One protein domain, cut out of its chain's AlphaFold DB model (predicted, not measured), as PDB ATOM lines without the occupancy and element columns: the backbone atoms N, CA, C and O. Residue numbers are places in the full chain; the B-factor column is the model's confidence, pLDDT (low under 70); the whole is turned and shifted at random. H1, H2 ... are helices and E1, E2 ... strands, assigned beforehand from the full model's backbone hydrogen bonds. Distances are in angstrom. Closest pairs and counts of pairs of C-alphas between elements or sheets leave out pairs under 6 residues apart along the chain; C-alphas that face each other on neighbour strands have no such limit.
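AT A GLANCE: This is residues 39 to 98 of the 100 residues of the protein "Metallophos domain-containing protein" of Ruminococcus bromii (UniProt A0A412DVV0). Two short parallel strands, E1 and E2, lie side by side, with one helix, H1, running back over one face of the pair. The long link between E1 and H1 loops out and folds back near Gly 53, and after E2 the chain goes to the small helix H2 at one end and returns to the short helix H3. The 60 printed residues hold E1, H1, E2, H2 and H3 in that order; the class is mixed, helices and strands, with under half of the residues in named elements. The whole is compact, with a radius of gyration of the C-alphas of 11.6 A and spans of 35 by 25 by 17 A.

HOW THE PARTS SIT: E1, residues 39 to 41, and E2, residues 72 to 75, are parallel neighbours at 9 degrees; N 41 and O 74 are 2.9 A apart, within hydrogen-bond range. With H1, residues 57 to 67, they make a strand-helix-strand unit, two parallel strands with a helix between them along the chain, whose crossover is right-handed. The closest C-alphas of E1 and H1, those of Val 39 and Ala 65, are 6.1 A apart; those of H1 and E2, Ala 65 and Ile 73, are 7.3 A apart. H2, residues 84 to 88, and H3, residues 95 to 98, are apart. H1 and H3 are only just apart, at 8.1 A. Every O i to N i+4 pair is within hydrogen-bond range in H1 and H2; H3 is too short for such a pair.

IN THESE COORDINATES: E1 begins at C-alpha 39 (587.196, 300.878, 425.335) and is 7.2 A long. H1, 15.9 A long, begins at C-alpha 57 (576.842, 308.494, 419.709). E2 measures 10.1 A, H2 5.8 A and H3 5.3 A, ending at C-alpha 98 (587.649, 313.818, 421.654).

THE WHOLE: The C-alphas of Asn 69 and Val 88, the two farthest apart, are 34.6 A apart. The printed part has no cut. The link from E1 to H1 is long, with 15 residues. Mean pLDDT of the printed part is 78.9, and residues 80 to 98 are under 70.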
ATOM      1  N   VAL A  39     588.419 300.656 426.104       96.25
ATOM      2  CA  VAL A  39     587.196 300.878 425.335       96.25
ATOM      3  C   VAL A  39     587.598 301.261 423.921       96.25
ATOM      4  O   VAL A  39     588.484 302.089 423.725       96.25
ATOM      5  N   HIS A  40     586.967 300.655 422.919       94.38
ATOM      6  CA  HIS A  40     587.253 300.989 421.532       94.38
ATOM      7  C   HIS A  40     585.988 301.181 420.695       94.38
ATOM      8  O   HIS A  40     584.952 300.570 420.959       94.38
ATOM      9  N   THR A  41     586.099 302.022 419.668       92.00
ATOM     10  CA  THR A  41     585.073 302.269 418.649       92.00
ATOM     11  C   THR A  41     585.612 301.955 417.254       92.00
ATOM     12  O   THR A  41     586.823 301.864 417.053       92.00
ATOM     13  N   ASN A  42     584.710 301.752 416.295       90.62
ATOM     14  CA  ASN A  42     585.004 301.678 414.862       90.62
ATOM     15  C   ASN A  42     583.768 302.136 414.075       90.62
ATOM     16  O   ASN A  42     582.661 302.093 414.621       90.62
ATOM     17  N   ASP A  43     583.950 302.528 412.812       87.88
ATOM     18  CA  ASP A  43     582.865 302.827 411.861       87.88
ATOM     19  C   ASP A  43     581.853 303.855 412.384       87.88
ATOM     20  O   ASP A  43     580.641 303.747 412.163       87.88
ATOM     21  N   ILE A  44     582.322 304.866 413.117       86.12
ATOM     22  CA  ILE A  44     581.405 305.853 413.698       86.12
ATOM     23  C   ILE A  44     580.728 306.670 412.601       86.12
ATOM     24  O   ILE A  44     579.625 307.175 412.801       86.12
ATOM     25  N   HIS A  45     581.363 306.774 411.436       85.38
ATOM     26  CA  HIS A  45     580.756 307.252 410.205       85.38
ATOM     27  C   HIS A  45     580.016 308.608 410.385       85.38
ATOM     28  O   HIS A  45     578.910 308.839 409.883       85.38
ATOM     29  N   GLY A  46     580.614 309.510 411.176       77.31
ATOM     30  CA  GLY A  46     580.114 310.850 411.490       77.31
ATOM     31  C   GLY A  46     578.956 310.921 412.495       77.31
ATOM     32  O   GLY A  46     578.467 312.018 412.777       77.31
ATOM     33  N   TYR A  47     578.495 309.798 413.051       82.94
ATOM     34  CA  TYR A  47     577.360 309.755 413.974       82.94
ATOM     35  C   TYR A  47     577.765 310.101 415.409       82.94
ATOM     36  O   TYR A  47     578.085 309.243 416.226       82.94
ATOM     37  N   TYR A  48     577.680 311.388 415.741       82.25
ATOM     38  CA  TYR A  48     577.971 311.881 417.091       82.25
ATOM     39  C   TYR A  48     576.806 311.727 418.084       82.25
ATOM     40  O   TYR A  48     577.017 311.791 419.293       82.25
ATOM     41  N   LYS A  49     575.587 311.484 417.587       86.44
ATOM     42  CA  LYS A  49     574.372 311.235 418.379       86.44
ATOM     43  C   LYS A  49     573.801 309.859 418.087       86.44
ATOM     44  O   LYS A  49     573.997 309.317 416.999       86.44
ATOM     45  N   SER A  50     573.034 309.342 419.043       88.12
ATOM     46  CA  SER A  50     572.284 308.116 418.821       88.12
ATOM     47  C   SER A  50     571.226 308.289 417.729       88.12
ATOM     48  O   SER A  50     570.622 309.356 417.591       88.12
ATOM     49  N   THR A  51     571.000 307.232 416.953       86.94
ATOM     50  CA  THR A  51     569.983 307.190 415.900       86.94
ATOM     51  C   THR A  51     569.093 305.957 416.062       86.94
ATOM     52  O   THR A  51     569.455 304.977 416.713       86.94
ATOM     53  N   SER A  52     567.947 305.951 415.378       86.56
ATOM     54  CA  SER A  52     567.105 304.753 415.251       86.56
ATOM     55  C   SER A  52     567.770 303.614 414.464       86.56
ATOM     56  O   SER A  52     567.256 302.501 414.463       86.56
ATOM     57  N   GLY A  53     568.880 303.890 413.772       82.06
ATOM     58  CA  GLY A  53     569.661 302.921 413.002       82.06
ATOM     59  C   GLY A  53     570.693 302.153 413.830       82.06
ATOM     60  O   GLY A  53     571.420 301.342 413.265       82.06
ATOM     61  N   GLY A  54     570.762 302.392 415.143       81.81
ATOM     62  CA  GLY A  54     571.631 301.646 416.057       81.81
ATOM     63  C   GLY A  54     572.973 302.312 416.359       81.81
ATOM     64  O   GLY A  54     573.745 301.767 417.143       81.81
ATOM     65  N   GLN A  55     573.255 303.497 415.809       88.19
ATOM     66  CA  GLN A  55     574.387 304.290 416.288       88.19
ATOM     67  C   GLN A  55     574.087 304.816 417.695       88.19
ATOM     68  O   GLN A  55     572.958 305.214 417.995       88.19
ATOM     69  N   ILE A  56     575.099 304.805 418.560       86.81
ATOM     70  CA  ILE A  56     574.959 305.130 419.987       86.81
ATOM     71  C   ILE A  56     575.419 306.556 420.329       86.81
ATOM     72  O   ILE A  56     574.936 307.134 421.298       86.81
ATOM     73  N   GLY A  57     576.279 307.156 419.497       87.88
ATOM     74  CA  GLY A  57     576.842 308.494 419.709       87.88
ATOM     75  C   GLY A  57     577.899 308.568 420.819       87.88
ATOM     76  O   GLY A  57     578.098 307.621 421.582       87.88
ATOM     77  N   PHE A  58     578.582 309.713 420.919       89.19
ATOM     78  CA  PHE A  58     579.733 309.875 421.824       89.19
ATOM     79  C   PHE A  58     579.363 309.932 423.298       89.19
ATOM     80  O   PHE A  58     580.120 309.434 424.128       89.19
ATOM     81  N   ASP A  59     578.182 310.450 423.626       90.62
ATOM     82  CA  ASP A  59     577.702 310.506 425.010       90.62
ATOM     83  C   ASP A  59     577.607 309.094 425.620       90.62
ATOM     84  O   ASP A  59     577.971 308.870 426.777       90.62
ATOM     85  N   ALA A  60     577.174 308.113 424.819       90.88
ATOM     86  CA  ALA A  60     577.116 306.715 425.229       90.88
ATOM     87  C   ALA A  60     578.517 306.105 425.376       90.88
ATOM     88  O   ALA A  60     578.773 305.417 426.362       90.88
ATOM     89  N   VAL A  61     579.436 306.392 424.444       92.38
ATOM     90  CA  VAL A  61     580.836 305.932 424.521       92.38
ATOM     91  C   VAL A  61     581.506 306.451 425.794       92.38
ATOM     92  O   VAL A  61     582.110 305.667 426.523       92.38
ATOM     93  N   LYS A  62     581.329 307.738 426.118       92.69
ATOM     94  CA  LYS A  62     581.842 308.336 427.357       92.69
ATOM     95  C   LYS A  62     581.234 307.679 428.595       92.69
ATOM     96  O   LYS A  62     581.964 307.278 429.493       92.69
ATOM     97  N   THR A  63     579.917 307.487 428.605       95.81
ATOM     98  CA  THR A  63     579.229 306.821 429.721       95.81
ATOM     99  C   THR A  63     579.755 305.401 429.950       95.81
ATOM    100  O   THR A  63     579.939 304.990 431.095       95.81
ATOM    101  N   ILE A  64     580.017 304.647 428.878       94.75
ATOM    102  CA  ILE A  64     580.585 303.296 428.964       94.75
ATOM    103  C   ILE A  64     582.026 303.355 429.475       94.75
ATOM    104  O   ILE A  64     582.358 302.626 430.402       94.75
ATOM    105  N   ALA A  65     582.862 304.240 428.931       95.81
ATOM    106  CA  ALA A  65     584.246 304.388 429.373       95.81
ATOM    107  C   ALA A  65     584.355 304.744 430.861       95.81
ATOM    108  O   ALA A  65     585.161 304.149 431.573       95.81
ATOM    109  N   ASP A  66     583.497 305.642 431.347       96.06
ATOM    110  CA  ASP A  66     583.456 306.013 432.763       96.06
ATOM    111  C   ASP A  66     582.963 304.857 433.637       96.06
ATOM    112  O   ASP A  66     583.528 304.585 434.695       96.06
ATOM    113  N   LYS A  67     581.928 304.137 433.188       96.62
ATOM    114  CA  LYS A  67     581.379 302.982 433.908       96.62
ATOM    115  C   LYS A  67     582.388 301.842 434.029       96.62
ATOM    116  O   LYS A  67     582.442 301.191 435.071       96.62
ATOM    117  N   GLU A  68     583.152 301.596 432.973       95.25
ATOM    118  CA  GLU A  68     584.134 300.517 432.920       95.25
ATOM    119  C   GLU A  68     585.515 300.954 433.435       95.25
ATOM    120  O   GLU A  68     586.424 300.137 433.453       95.25
ATOM    121  N   ASN A  69     585.692 302.196 433.906       95.44
ATOM    122  CA  ASN A  69     586.990 302.748 434.331       95.44
ATOM    123  C   ASN A  69     588.080 302.548 433.265       95.44
ATOM    124  O   ASN A  69     589.146 302.008 433.549       95.44
ATOM    125  N   ALA A  70     587.782 302.929 432.023       95.81
ATOM    126  CA  ALA A  70     588.700 302.746 430.908       95.81
ATOM    127  C   ALA A  70     590.012 303.519 431.123       95.81
ATOM    128  O   ALA A  70     590.000 304.731 431.343       95.81
ATOM    129  N   ASP A  71     591.141 302.828 430.975       96.44
ATOM    130  CA  ASP A  71     592.473 303.435 430.944       96.44
ATOM    131  C   ASP A  71     592.754 304.078 429.581       96.44
ATOM    132  O   ASP A  71     593.478 305.069 429.480       96.44
ATOM    133  N   LEU A  72     592.189 303.493 428.518       94.56
ATOM    134  CA  LEU A  72     592.367 303.927 427.136       94.56
ATOM    135  C   LEU A  72     591.039 303.889 426.378       94.56
ATOM    136  O   LEU A  72     590.291 302.913 426.453       94.56
ATOM    137  N   ILE A  73     590.799 304.934 425.583       92.88
ATOM    138  CA  ILE A  73     589.727 304.979 424.585       92.88
ATOM    139  C   ILE A  73     590.377 305.059 423.205       92.88
ATOM    140  O   ILE A  73     591.137 305.989 422.935       92.88
ATOM    141  N   LEU A  74     590.105 304.080 422.342       92.94
ATOM    142  CA  LEU A  74     590.708 303.971 421.011       92.94
ATOM    143  C   LEU A  74     589.643 304.018 419.915       92.94
ATOM    144  O   LEU A  74     588.600 303.385 420.034       92.94
ATOM    145  N   ASP A  75     589.932 304.702 418.815       90.25
ATOM    146  CA  ASP A  75     589.079 304.698 417.626       90.25
ATOM    147  C   ASP A  75     589.808 304.022 416.460       90.25
ATOM    148  O   ASP A  75     590.898 304.450 416.073       90.25
ATOM    149  N   ALA A  76     589.228 302.945 415.924       89.88
ATOM    150  CA  ALA A  76     589.830 302.125 414.872       89.88
ATOM    151  C   ALA A  76     589.603 302.677 413.448       89.88
ATOM    152  O   ALA A  76     590.130 302.119 412.483       89.88
ATOM    153  N   GLY A  77     588.918 303.816 413.325       82.19
ATOM    154  CA  GLY A  77     588.795 304.570 412.084       82.19
ATOM    155  C   GLY A  77     587.407 304.505 411.452       82.19
ATOM    156  O   GLY A  77     586.427 304.082 412.055       82.19
ATOM    157  N   ASP A  78     587.333 305.025 410.227       81.00
ATOM    158  CA  ASP A  78     586.090 305.283 409.483       81.00
ATOM    159  C   ASP A  78     585.062 306.153 410.238       81.00
ATOM    160  O   ASP A  78     583.845 305.977 410.199       81.00
ATOM    161  N   THR A  79     585.589 307.149 410.949       75.44
ATOM    162  CA  THR A  79     584.814 308.107 411.750       75.44
ATOM    163  C   THR A  79     584.360 309.328 410.945       75.44
ATOM    164  O   THR A  79     583.396 309.990 411.323       75.44
ATOM    165  N   PHE A  80     585.016 309.634 409.819       64.56
ATOM    166  CA  PHE A  80     584.878 310.923 409.116       64.56
ATOM    167  C   PHE A  80     584.022 310.903 407.838       64.56
ATOM    168  O   PHE A  80     583.809 311.954 407.236       64.56
ATOM    169  N   HIS A  81     583.511 309.749 407.415       58.59
ATOM    170  CA  HIS A  81     582.611 309.636 406.258       58.59
ATOM    171  C   HIS A  81     581.185 309.356 406.739       58.59
ATOM    172  O   HIS A  81     581.037 308.826 407.818       58.59
ATOM    173  N   GLY A  82     580.126 309.757 406.021       56.38
ATOM    174  CA  GLY A  82     578.747 309.334 406.346       56.38
ATOM    175  C   GLY A  82     577.708 310.396 406.686       56.38
ATOM    176  O   GLY A  82     576.536 310.203 406.368       56.38
ATOM    177  N   GLN A  83     578.102 311.531 407.264       56.50
ATOM    178  CA  GLN A  83     577.201 312.666 407.497       56.50
ATOM    179  C   GLN A  83     577.711 313.932 406.815       56.50
ATOM    180  O   GLN A  83     578.911 314.205 406.816       56.50
ATOM    181  N   SER A  84     576.788 314.752 406.296       56.22
ATOM    182  CA  SER A  84     577.100 316.006 405.594       56.22
ATOM    183  C   SER A  84     577.987 316.935 406.425       56.22
ATOM    184  O   SER A  84     578.838 317.605 405.870       56.22
ATOM    185  N   PHE A  85     577.848 316.934 407.753       50.56
ATOM    186  CA  PHE A  85     578.688 317.720 408.661       50.56
ATOM    187  C   PHE A  85     580.162 317.273 408.679       50.56
ATOM    188  O   PHE A  85     581.053 318.115 408.662       50.56
ATOM    189  N   ALA A  86     580.435 315.964 408.645       50.75
ATOM    190  CA  ALA A  86     581.803 315.437 408.608       50.75
ATOM    191  C   ALA A  86     582.481 315.705 407.251       50.75
ATOM    192  O   ALA A  86     583.680 315.975 407.196       50.75
ATOM    193  N   THR A  87     581.696 315.700 406.166       51.62
ATOM    194  CA  THR A  87     582.176 315.959 404.800       51.62
ATOM    195  C   THR A  87     582.307 317.453 404.473       51.62
ATOM    196  O   THR A  87     583.247 317.832 403.783       51.62
ATOM    197  N   VAL A  88     581.403 318.314 404.960       54.88
ATOM    198  CA  VAL A  88     581.406 319.765 404.671       54.88
ATOM    199  C   VAL A  88     582.498 320.507 405.450       54.88
ATOM    200  O   VAL A  88     583.072 321.453 404.923       54.88
ATOM    201  N   GLU A  89     582.842 320.052 406.658       55.72
ATOM    202  CA  GLU A  89     583.895 320.662 407.491       55.72
ATOM    203  C   GLU A  89     585.279 320.000 407.320       55.72
ATOM    204  O   GLU A  89     586.200 320.295 408.083       55.72
ATOM    205  N   GLU A  90     585.446 319.073 406.362       56.91
ATOM    206  CA  GLU A  90     586.671 318.261 406.193       56.91
ATOM    207  C   GLU A  90     587.158 317.623 407.518       56.91
ATOM    208  O   GLU A  90     588.355 317.562 407.799       56.91
ATOM    209  N   GLY A  91     586.237 317.206 408.394       54.88
ATOM    210  CA  GLY A  91     586.568 316.617 409.698       54.88
ATOM    211  C   GLY A  91     587.086 317.586 410.776       54.88
ATOM    212  O   GLY A  91     587.391 317.136 411.880       54.88
ATOM    213  N   LYS A  92     587.147 318.905 410.535       57.41
ATOM    214  CA  LYS A  92     587.739 319.885 411.479       57.41
ATOM    215  C   LYS A  92     586.955 320.089 412.782       57.41
ATOM    216  O   LYS A  92     587.539 320.528 413.768       57.41
ATOM    217  N   ALA A  93     585.664 319.757 412.816       56.81
ATOM    218  CA  ALA A  93     584.794 319.996 413.973       56.81
ATOM    219  C   ALA A  93     584.728 318.837 414.996       56.81
ATOM    220  O   ALA A  93     584.116 318.981 416.052       56.81
ATOM    221  N   LEU A  94     585.332 317.681 414.698       57.00
ATOM    222  CA  LEU A  94     585.285 316.481 415.548       57.00
ATOM    223  C   LEU A  94     586.435 316.347 416.571       57.00
ATOM    224  O   LEU A  94     586.164 315.836 417.656       57.00
ATOM    225  N   PRO A  95     587.673 316.839 416.339       56.50
ATOM    226  CA  PRO A  95     588.745 316.787 417.341       56.50
ATOM    227  C   PRO A  95     588.366 317.425 418.686       56.50
ATOM    228  O   PRO A  95     588.745 316.919 419.740       56.50
ATOM    229  N   SER A  96     587.551 318.486 418.669       57.03
ATOM    230  CA  SER A  96     587.035 319.123 419.888       57.03
ATOM    231  C   SER A  96     586.110 318.225 420.714       57.03
ATOM    232  O   SER A  96     585.942 318.484 421.898       57.03
ATOM    233  N   LEU A  97     585.525 317.174 420.129       58.78
ATOM    234  CA  LEU A  97     584.705 316.204 420.861       58.78
ATOM    235  C   LEU A  97     585.548 315.121 421.547       58.78
ATOM    236  O   LEU A  97     585.094 314.542 422.526       58.78
ATOM    237  N   TRP A  98     586.755 314.823 421.046       56.47
ATOM    238  CA  TRP A  98     587.649 313.818 421.654       56.47
ATOM    239  C   TRP A  98     588.476 314.387 422.799       56.47
ATOM    240  O   TRP A  98     589.129 313.640 423.517       56.47
TER     241      TRP A  98